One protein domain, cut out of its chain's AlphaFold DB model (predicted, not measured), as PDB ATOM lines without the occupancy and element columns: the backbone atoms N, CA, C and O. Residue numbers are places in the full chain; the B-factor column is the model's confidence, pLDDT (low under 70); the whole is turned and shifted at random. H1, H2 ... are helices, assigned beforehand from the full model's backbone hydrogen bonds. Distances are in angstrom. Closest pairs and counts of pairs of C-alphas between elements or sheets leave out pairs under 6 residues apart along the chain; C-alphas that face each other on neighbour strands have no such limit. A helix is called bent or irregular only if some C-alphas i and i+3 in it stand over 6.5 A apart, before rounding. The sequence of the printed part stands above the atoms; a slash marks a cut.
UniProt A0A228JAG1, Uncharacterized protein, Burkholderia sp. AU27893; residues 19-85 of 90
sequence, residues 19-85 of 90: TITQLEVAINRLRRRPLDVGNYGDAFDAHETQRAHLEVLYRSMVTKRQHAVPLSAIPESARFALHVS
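AT A GLANCE: This is residues 19 to 85 of the 90 residues of an uncharacterized protein of Burkholderia sp. AU27893 (UniProt A0A228JAG1). Two helices, H1 and H2, lie side by side as a helical hairpin, and a short third helix, H3, crosses over one side of both. The long loop that joins H1 to H2, residues 32 to 47, reaches away beyond one end of the hairpin and lengthens the longest axis, while a second long link, residues 64 to 75, leads from the other end of H2 back to H3. The printed part has 67 residues, with three named helices in the order H1, H2, H3 and no named strand, and its class is all helix. It is only just compact, close to loose, with a radius of gyration of the C-alphas of 13.1 A, and the C-alphas span 43 by 21 by 16 A.

IN THESE COORDINATES: H1 is residues 20 to 31, 16.5 A from first to last C-alpha, and begins at C-alpha 20 at (108.456, 97.475, 78.913). H2, the longest helix, is residues 48 to 63, 22.3 A long, and begins at C-alpha 48 at (115.424, 112.589, 88.443). H3 is residues 76 to 83, 10.6 A long, and ends at C-alpha 83 at (106.488, 98.800, 93.477). H3 is neither bent nor irregular, but only just: C-alphas 77 and 80 are 6.2 A apart. In the link between H1 and H2, residues 36 to 37 form a short antiparallel pairing with residues 43 to 44.

HOW THE PARTS SIT: H1 and H2 form a hairpin and touch at a shallow tilt of 28 degrees, opposite ways. Their closest C-alphas, those of Ile 27 and Arg 51, are 5.7 A apart. H3 touches H1 and stands about perpendicular to it, at 81 degrees, with the closest C-alphas, those of Ala 26 and Ala 81, 5.9 A apart. H3 also touches H2, with residues 50 to 54 of H2 alone, and is about perpendicular to it at 81 degrees. The closest C-alphas of H2 and H3, those of Gln 50 and Ala 78, are 5.0 A apart. The helix packing is mostly crossed, but only just, with 1 of the 3 touching pairs at a shallow tilt. In H1 and H2 every O i to N i+4 pair is within hydrogen-bond range; in H3 it is 1 of 4, beside 3 of 5 O i to N i+3 pairs.

THE WHOLE: The two C-alphas farthest apart, those of Tyr 40 and Arg 65, are 44.1 A apart. The first and last printed C-alphas, those of Thr 19 and Ser 85, are 11.8 A apart. The printed part has no cut. The links H1 to H2, with 16 residues, and H2 to H3, with 12 residues, are both long. The mean pLDDT of the printed part is 80.6, and residue 80 and residues 83 to 85 are under 70.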
ATOM      1  N   THR A  19     107.674  94.429  82.677       86.31
ATOM      2  CA  THR A  19     107.439  94.643  81.252       86.31
ATOM      3  C   THR A  19     107.878  96.034  80.814       86.31
ATOM      4  O   THR A  19     107.933  96.982  81.602       86.31
ATOM      5  N   ILE A  20     108.142  96.177  79.516       84.81
ATOM      6  CA  ILE A  20     108.456  97.475  78.913       84.81
ATOM      7  C   ILE A  20     107.346  98.512  79.161       84.81
ATOM      8  O   ILE A  20     107.636  99.665  79.461       84.81
ATOM      9  N   THR A  21     106.082  98.081  79.152       85.31
ATOM     10  CA  THR A  21     104.922  98.937  79.431       85.31
ATOM     11  C   THR A  21     104.888  99.400  80.887       85.31
ATOM     12  O   THR A  21     104.591 100.561  81.158       85.31
ATOM     13  N   GLN A  22     105.241  98.534  81.845       84.50
ATOM     14  CA  GLN A  22     105.369  98.938  83.252       84.50
ATOM     15  C   GLN A  22     106.477  99.983  83.443       84.50
ATOM     16  O   GLN A  22     106.299 100.925  84.217       84.50
ATOM     17  N   LEU A  23     107.582  99.867  82.697       84.88
ATOM     18  CA  LEU A  23     108.622 100.898  82.655       84.88
ATOM     19  C   LEU A  23     108.087 102.228  82.119       84.88
ATOM     20  O   LEU A  23     108.319 103.264  82.738       84.88
ATOM     21  N   GLU A  24     107.351 102.216  81.006       86.50
ATOM     22  CA  GLU A  24     106.768 103.431  80.420       86.50
ATOM     23  C   GLU A  24     105.810 104.132  81.385       86.50
ATOM     24  O   GLU A  24     105.860 105.355  81.538       86.50
ATOM     25  N   VAL A  25     104.965 103.363  82.077       87.44
ATOM     26  CA  VAL A  25     104.052 103.886  83.100       87.44
ATOM     27  C   VAL A  25     104.836 104.516  84.251       87.44
ATOM     28  O   VAL A  25     104.521 105.638  84.656       87.44
ATOM     29  N   ALA A  26     105.878 103.847  84.749       85.62
ATOM     30  CA  ALA A  26     106.705 104.369  85.833       85.62
ATOM     31  C   ALA A  26     107.436 105.660  85.430       85.62
ATOM     32  O   ALA A  26     107.365 106.652  86.156       85.62
ATOM     33  N   ILE A  27     108.057 105.698  84.247       88.38
ATOM     34  CA  ILE A  27     108.734 106.892  83.714       88.38
ATOM     35  C   ILE A  27     107.745 108.052  83.576       88.38
ATOM     36  O   ILE A  27     108.012 109.156  84.051       88.38
ATOM     37  N   ASN A  28     106.576 107.814  82.975       87.94
ATOM     38  CA  ASN A  28     105.555 108.849  82.810       87.94
ATOM     39  C   ASN A  28     105.027 109.363  84.149       87.94
ATOM     40  O   ASN A  28     104.766 110.558  84.289       87.94
ATOM     41  N   ARG A  29     104.893 108.487  85.148       86.00
ATOM     42  CA  ARG A  29     104.499 108.886  86.498       86.00
ATOM     43  C   ARG A  29     105.547 109.786  87.138       86.00
ATOM     44  O   ARG A  29     105.166 110.795  87.717       86.00
ATOM     45  N   LEU A  30     106.833 109.454  87.012       84.44
ATOM     46  CA  LEU A  30     107.919 110.294  87.527       84.44
ATOM     47  C   LEU A  30     107.985 111.645  86.801       84.44
ATOM     48  O   LEU A  30     108.129 112.666  87.453       84.44
ATOM     49  N   ARG A  31     107.771 111.683  85.478       84.06
ATOM     50  CA  ARG A  31     107.710 112.940  84.699       84.06
ATOM     51  C   ARG A  31     106.563 113.869  85.094       84.06
ATOM     52  O   ARG A  31     106.654 115.067  84.864       84.06
ATOM     53  N   ARG A  32     105.460 113.317  85.604       82.94
ATOM     54  CA  ARG A  32     104.272 114.082  86.013       82.94
ATOM     55  C   ARG A  32     104.314 114.525  87.474       82.94
ATOM     56  O   ARG A  32     103.387 115.207  87.903       82.94
ATOM     57  N   ARG A  33     105.321 114.110  88.251       80.38
ATOM     58  CA  ARG A  33     105.446 114.559  89.639       80.38
ATOM     59  C   ARG A  33     105.831 116.042  89.679       80.38
ATOM     60  O   ARG A  33     106.578 116.489  88.809       80.38
ATOM     61  N   PRO A  34     105.300 116.801  90.652       74.06
ATOM     62  CA  PRO A  34     105.737 118.170  90.872       74.06
ATOM     63  C   PRO A  34     107.219 118.180  91.257       74.06
ATOM     64  O   PRO A  34     107.691 117.261  91.924       74.06
ATOM     65  N   LEU A  35     107.930 119.218  90.820       80.00
ATOM     66  CA  LEU A  35     109.291 119.488  91.275       80.00
ATOM     67  C   LEU A  35     109.241 119.892  92.749       80.00
ATOM     68  O   LEU A  35     108.375 120.679  93.143       80.00
ATOM     69  N   ASP A  36     110.163 119.366  93.545       76.06
ATOM     70  CA  ASP A  36     110.344 119.802  94.921       76.06
ATOM     71  C   ASP A  36     111.052 121.155  94.918       76.06
ATOM     72  O   ASP A  36     112.004 121.379  94.172       76.06
ATOM     73  N   VAL A  37     110.575 122.087  95.740       74.31
ATOM     74  CA  VAL A  37     111.199 123.405  95.886       74.31
ATOM     75  C   VAL A  37     111.979 123.403  97.191       74.31
ATOM     76  O   VAL A  37     111.410 123.247  98.270       74.31
ATOM     77  N   GLY A  38     113.297 123.550  97.097       74.12
ATOM     78  CA  GLY A  38     114.177 123.633  98.253       74.12
ATOM     79  C   GLY A  38     113.997 124.936  99.032       74.12
ATOM     80  O   GLY A  38     113.493 125.931  98.515       74.12
ATOM     81  N   ASN A  39     114.498 124.965 100.272       73.88
ATOM     82  CA  ASN A  39     114.419 126.137 101.161       73.88
ATOM     83  C   ASN A  39     115.042 127.426 100.587       73.88
ATOM     84  O   ASN A  39     114.755 128.509 101.086       73.88
ATOM     85  N   TYR A  40     115.883 127.317  99.556       81.25
ATOM     86  CA  TYR A  40     116.513 128.447  98.869       81.25
ATOM     87  C   TYR A  40     115.789 128.858  97.572       81.25
ATOM     88  O   TYR A  40     116.304 129.686  96.828       81.25
ATOM     89  N   GLY A  41     114.604 128.299  97.292       71.31
ATOM     90  CA  GLY A  41     113.825 128.586  96.081       71.31
ATOM     91  C   GLY A  41     114.280 127.825  94.831       71.31
ATOM     92  O   GLY A  41     113.783 128.103  93.743       71.31
ATOM     93  N   ASP A  42     115.203 126.873  94.976       76.75
ATOM     94  CA  ASP A  42     115.683 126.033  93.878       76.75
ATOM     95  C   ASP A  42     114.717 124.864  93.643       76.75
ATOM     96  O   ASP A  42     114.354 124.163  94.590       76.75
ATOM     97  N   ALA A  43     114.262 124.680  92.404       77.00
ATOM     98  CA  ALA A  43     113.377 123.581  92.040       77.00
ATOM     99  C   ALA A  43     114.213 122.369  91.617       77.00
ATOM    100  O   ALA A  43     114.895 122.415  90.594       77.00
ATOM    101  N   PHE A  44     114.127 121.274  92.369       77.88
ATOM    102  CA  PHE A  44     114.833 120.032  92.086       77.88
ATOM    103  C   PHE A  44     113.855 118.868  91.916       77.88
ATOM    104  O   PHE A  44     112.831 118.758  92.585       77.88
ATOM    105  N   ASP A  45     114.177 117.968  90.995       80.12
ATOM    106  CA  ASP A  45     113.428 116.731  90.810       80.12
ATOM    107  C   ASP A  45     114.059 115.644  91.689       80.12
ATOM    108  O   ASP A  45     115.060 115.025  91.322       80.12
ATOM    109  N   ALA A  46     113.467 115.397  92.862       77.56
ATOM    110  CA  ALA A  46     113.916 114.359  93.795       77.56
ATOM    111  C   ALA A  46     113.937 112.948  93.169       77.56
ATOM    112  O   ALA A  46     114.586 112.034  93.683       77.56
ATOM    113  N   HIS A  47     113.236 112.765  92.049       83.31
ATOM    114  CA  HIS A  47     113.110 111.503  91.341       83.31
ATOM    115  C   HIS A  47     113.871 111.475  90.011       83.31
ATOM    116  O   HIS A  47     113.769 110.481  89.284       83.31
ATOM    117  N   GLU A  48     114.669 112.501  89.698       85.00
ATOM    118  CA  GLU A  48     115.424 112.589  88.443       85.00
ATOM    119  C   GLU A  48     116.309 111.361  88.232       85.00
ATOM    120  O   GLU A  48     116.229 110.707  87.193       85.00
ATOM    121  N   THR A  49     117.091 110.989  89.247       84.12
ATOM    122  CA  THR A  49     117.985 109.824  89.198       84.12
ATOM    123  C   THR A  49     117.211 108.526  88.955       84.12
ATOM    124  O   THR A  49     117.638 107.669  88.180       84.12
ATOM    125  N   GLN A  50     116.034 108.376  89.575       85.00
ATOM    126  CA  GLN A  50     115.182 107.200  89.377       85.00
ATOM    127  C   GLN A  50     114.621 107.163  87.952       85.00
ATOM    128  O   GLN A  50     114.643 106.111  87.312       85.00
ATOM    129  N   ARG A  51     114.168 108.312  87.434       86.94
ATOM    130  CA  ARG A  51     113.685 108.452  86.058       86.94
ATOM    131  C   ARG A  51     114.791 108.135  85.057       86.94
ATOM    132  O   ARG A  51     114.567 107.321  84.167       86.94
ATOM    133  N   ALA A  52     115.980 108.705  85.234       87.69
ATOM    134  CA  ALA A  52     117.126 108.480  84.359       87.69
ATOM    135  C   ALA A  52     117.499 106.989  84.284       87.69
ATOM    136  O   ALA A  52     117.682 106.447  83.194       87.69
ATOM    137  N   HIS A  53     117.532 106.289  85.424       87.81
ATOM    138  CA  HIS A  53     117.787 104.845  85.452       87.81
ATOM    139  C   HIS A  53     116.720 104.036  84.698       87.81
ATOM    140  O   HIS A  53     117.063 103.119  83.947       87.81
ATOM    141  N   LEU A  54     115.437 104.377  84.855       87.38
ATOM    142  CA  LEU A  54     114.353 103.714  84.125       87.38
ATOM    143  C   LEU A  54     114.409 104.000  82.619       87.38
ATOM    144  O   LEU A  54     114.189 103.091  81.823       87.38
ATOM    145  N   GLU A  55     114.742 105.225  82.212       90.19
ATOM    146  CA  GLU A  55     114.870 105.605  80.800       90.19
ATOM    147  C   GLU A  55     116.029 104.883  80.103       90.19
ATOM    148  O   GLU A  55     115.882 104.423  78.967       90.19
ATOM    149  N   VAL A  56     117.172 104.733  80.781       91.25
ATOM    150  CA  VAL A  56     118.312 103.955  80.270       91.25
ATOM    151  C   VAL A  56     117.918 102.491  80.079       91.25
ATOM    152  O   VAL A  56     118.186 101.909  79.022       91.25
ATOM    153  N   LEU A  57     117.238 101.900  81.066       87.94
ATOM    154  CA  LEU A  57     116.755 100.525  80.973       87.94
ATOM    155  C   LEU A  57     115.735 100.363  79.838       87.94
ATOM    156  O   LEU A  57     115.870  99.443  79.035       87.94
ATOM    157  N   TYR A  58     114.782 101.291  79.712       88.75
ATOM    158  CA  TYR A  58     113.800 101.311  78.629       88.75
ATOM    159  C   TYR A  58     114.480 101.348  77.254       88.75
ATOM    160  O   TYR A  58     114.208 100.503  76.404       88.75
ATOM    161  N   ARG A  59     115.437 102.263  77.042       91.00
ATOM    162  CA  ARG A  59     116.192 102.350  75.779       91.00
ATOM    163  C   ARG A  59     116.961 101.067  75.473       91.00
ATOM    164  O   ARG A  59     116.988 100.631  74.321       91.00
ATOM    165  N   SER A  60     117.569 100.450  76.486       90.50
ATOM    166  CA  SER A  60     118.252  99.157  76.357       90.50
ATOM    167  C   SER A  60     117.275  98.049  75.947       90.50
ATOM    168  O   SER A  60     117.565  97.294  75.019       90.50
ATOM    169  N   MET A  61     116.095  97.993  76.571       88.81
ATOM    170  CA  MET A  61     115.039  97.031  76.249       88.81
ATOM    171  C   MET A  61     114.531  97.191  74.814       88.81
ATOM    172  O   MET A  61     114.504  96.210  74.073       88.81
ATOM    173  N   VAL A  62     114.227  98.420  74.378       89.12
ATOM    174  CA  VAL A  62     113.813  98.715  72.992       89.12
ATOM    175  C   VAL A  62     114.891  98.284  71.996       89.12
ATOM    176  O   VAL A  62     114.602  97.586  71.027       89.12
ATOM    177  N   THR A  63     116.149  98.647  72.261       92.00
ATOM    178  CA  THR A  63     117.284  98.345  71.373       92.00
ATOM    179  C   THR A  63     117.509  96.840  71.237       92.00
ATOM    180  O   THR A  63     117.762  96.339  70.144       92.00
ATOM    181  N   LYS A  64     117.379  96.099  72.343       90.62
ATOM    182  CA  LYS A  64     117.553  94.640  72.385       90.62
ATOM    183  C   LYS A  64     116.280  93.863  72.029       90.62
ATOM    184  O   LYS A  64     116.313  92.636  72.063       90.62
ATOM    185  N   ARG A  65     115.172  94.549  71.711       88.50
ATOM    186  CA  ARG A  65     113.828  93.966  71.517       88.50
ATOM    187  C   ARG A  65     113.395  93.071  72.689       88.50
ATOM    188  O   ARG A  65     112.759  92.038  72.508       88.50
ATOM    189  N   GLN A  66     113.776  93.461  73.903       85.75
ATOM    190  CA  GLN A  66     113.398  92.780  75.136       85.75
ATOM    191  C   GLN A  66     112.094  93.381  75.651       85.75
ATOM    192  O   GLN A  66     112.027  94.566  75.961       85.75
ATOM    193  N   HIS A  67     111.054  92.556  75.755       82.12
ATOM    194  CA  HIS A  67     109.733  93.002  76.205       82.12
ATOM    195  C   HIS A  67     109.547  92.911  77.725       82.12
ATOM    196  O   HIS A  67     108.653  93.558  78.270       82.12
ATOM    197  N   ALA A  68     110.404  92.150  78.410       83.50
ATOM    198  CA  ALA A  68     110.396  92.006  79.857       83.50
ATOM    199  C   ALA A  68     111.813  91.768  80.396       83.50
ATOM    200  O   ALA A  68     112.640  91.143  79.727       83.50
ATOM    201  N   VAL A  69     112.084  92.260  81.603       83.00
ATOM    202  CA  VAL A  69     113.342  92.051  82.333       83.00
ATOM    203  C   VAL A  69     113.046  91.610  83.764       83.00
ATOM    204  O   VAL A  69     112.055  92.050  84.345       83.00
ATOM    205  N   PRO A  70     113.873  90.746  84.371       80.00
ATOM    206  CA  PRO A  70     113.674  90.378  85.766       80.00
ATOM    207  C   PRO A  70     113.867  91.606  86.667       80.00
ATOM    208  O   PRO A  70     114.699  92.469  86.374       80.00
ATOM    209  N   LEU A  71     113.150  91.677  87.796       74.12
ATOM    210  CA  LEU A  71     113.288  92.791  88.748       74.12
ATOM    211  C   LEU A  71     114.736  92.942  89.252       74.12
ATOM    212  O   LEU A  71     115.184  94.050  89.550       74.12
ATOM    213  N   SER A  72     115.494  91.840  89.289       75.62
ATOM    214  CA  SER A  72     116.918  91.825  89.635       75.62
ATOM    215  C   SER A  72     117.778  92.687  88.705       75.62
ATOM    216  O   SER A  72     118.734  93.298  89.178       75.62
ATOM    217  N   ALA A  73     117.414  92.809  87.424       74.69
ATOM    218  CA  ALA A  73     118.115  93.643  86.447       74.69
ATOM    219  C   ALA A  73     117.824  95.145  86.611       74.69
ATOM    220  O   ALA A  73     118.476  95.976  85.978       74.69
ATOM    221  N   ILE A  74     116.846  95.504  87.447       77.38
ATOM    222  CA  ILE A  74     116.471  96.891  87.710       77.38
ATOM    223  C   ILE A  74     117.230  97.377  88.945       77.38
ATOM    224  O   ILE A  74     117.211  96.680  89.965       77.38
ATOM    225  N   PRO A  75     117.872  98.558  88.895       75.75
ATOM    226  CA  PRO A  75     118.542  99.116  90.062       75.75
ATOM    227  C   PRO A  75     117.539  99.353  91.194       75.75
ATOM    228  O   PRO A  75     116.425  99.821  90.957       75.75
ATOM    229  N   GLU A  76     117.936  99.046  92.431       76.56
ATOM    230  CA  GLU A  76     117.067  99.104  93.616       76.56
ATOM    231  C   GLU A  76     116.380 100.463  93.781       76.56
ATOM    232  O   GLU A  76     115.169 100.532  93.993       76.56
ATOM    233  N   SER A  77     117.121 101.545  93.530       70.50
ATOM    234  CA  SER A  77     116.603 102.913  93.523       70.50
ATOM    235  C   SER A  77     115.394 103.089  92.596       70.50
ATOM    236  O   SER A  77     114.495 103.858  92.903       70.50
ATOM    237  N   ALA A  78     115.348 102.384  91.464       70.94
ATOM    238  CA  ALA A  78     114.266 102.461  90.483       70.94
ATOM    239  C   ALA A  78     113.155 101.422  90.727       70.94
ATOM    240  O   ALA A  78     112.034 101.602  90.250       70.94
ATOM    241  N   ARG A  79     113.419 100.368  91.515       73.19
ATOM    242  CA  ARG A  79     112.401  99.372  91.898       73.19
ATOM    243  C   ARG A  79     111.261 100.003  92.690       73.19
ATOM    244  O   ARG A  79     110.110  99.636  92.480       73.19
ATOM    245  N   PHE A  80     111.550 101.000  93.527       68.38
ATOM    246  CA  PHE A  80     110.525 101.744  94.267       68.38
ATOM    247  C   PHE A  80     109.496 102.429  93.357       68.38
ATOM    248  O   PHE A  80     108.317 102.479  93.696       68.38
ATOM    249  N   ALA A  81     109.905 102.901  92.176       70.00
ATOM    250  CA  ALA A  81     108.982 103.502  91.213       70.00
ATOM    251  C   ALA A  81     108.034 102.467  90.577       70.00
ATOM    252  O   ALA A  81     106.937 102.824  90.149       70.00
ATOM    253  N   LEU A  82     108.438 101.193  90.552       71.19
ATOM    254  CA  LEU A  82     107.661 100.069  90.021       71.19
ATOM    255  C   LEU A  82     106.770  99.420  91.091       71.19
ATOM    256  O   LEU A  82     105.678  98.954  90.775       71.19
ATOM    257  N   HIS A  83     107.199  99.433  92.357       61.66
ATOM    258  CA  HIS A  83     106.488  98.800  93.477       61.66
ATOM    259  C   HIS A  83     105.084  99.389  93.703       61.66
ATOM    260  O   HIS A  83     104.160  98.676  94.078       61.66
ATOM    261  N   VAL A  84     104.879 100.672  93.386       52.94
ATOM    262  CA  VAL A  84     103.574 101.344  93.552       52.94
ATOM    263  C   VAL A  84     102.550 100.940  92.473       52.94
ATOM    264  O   VAL A  84     101.386 101.312  92.568       52.94
ATOM    265  N   SER A  85     102.945 100.184  91.443       46.47
ATOM    266  CA  SER A  85     102.016  99.637  90.438       46.47
ATOM    267  C   SER A  85     101.565  98.200  90.733       46.47
ATOM    268  O   SER A  85     100.767  97.667  89.969       46.47
TER     269      SER A  85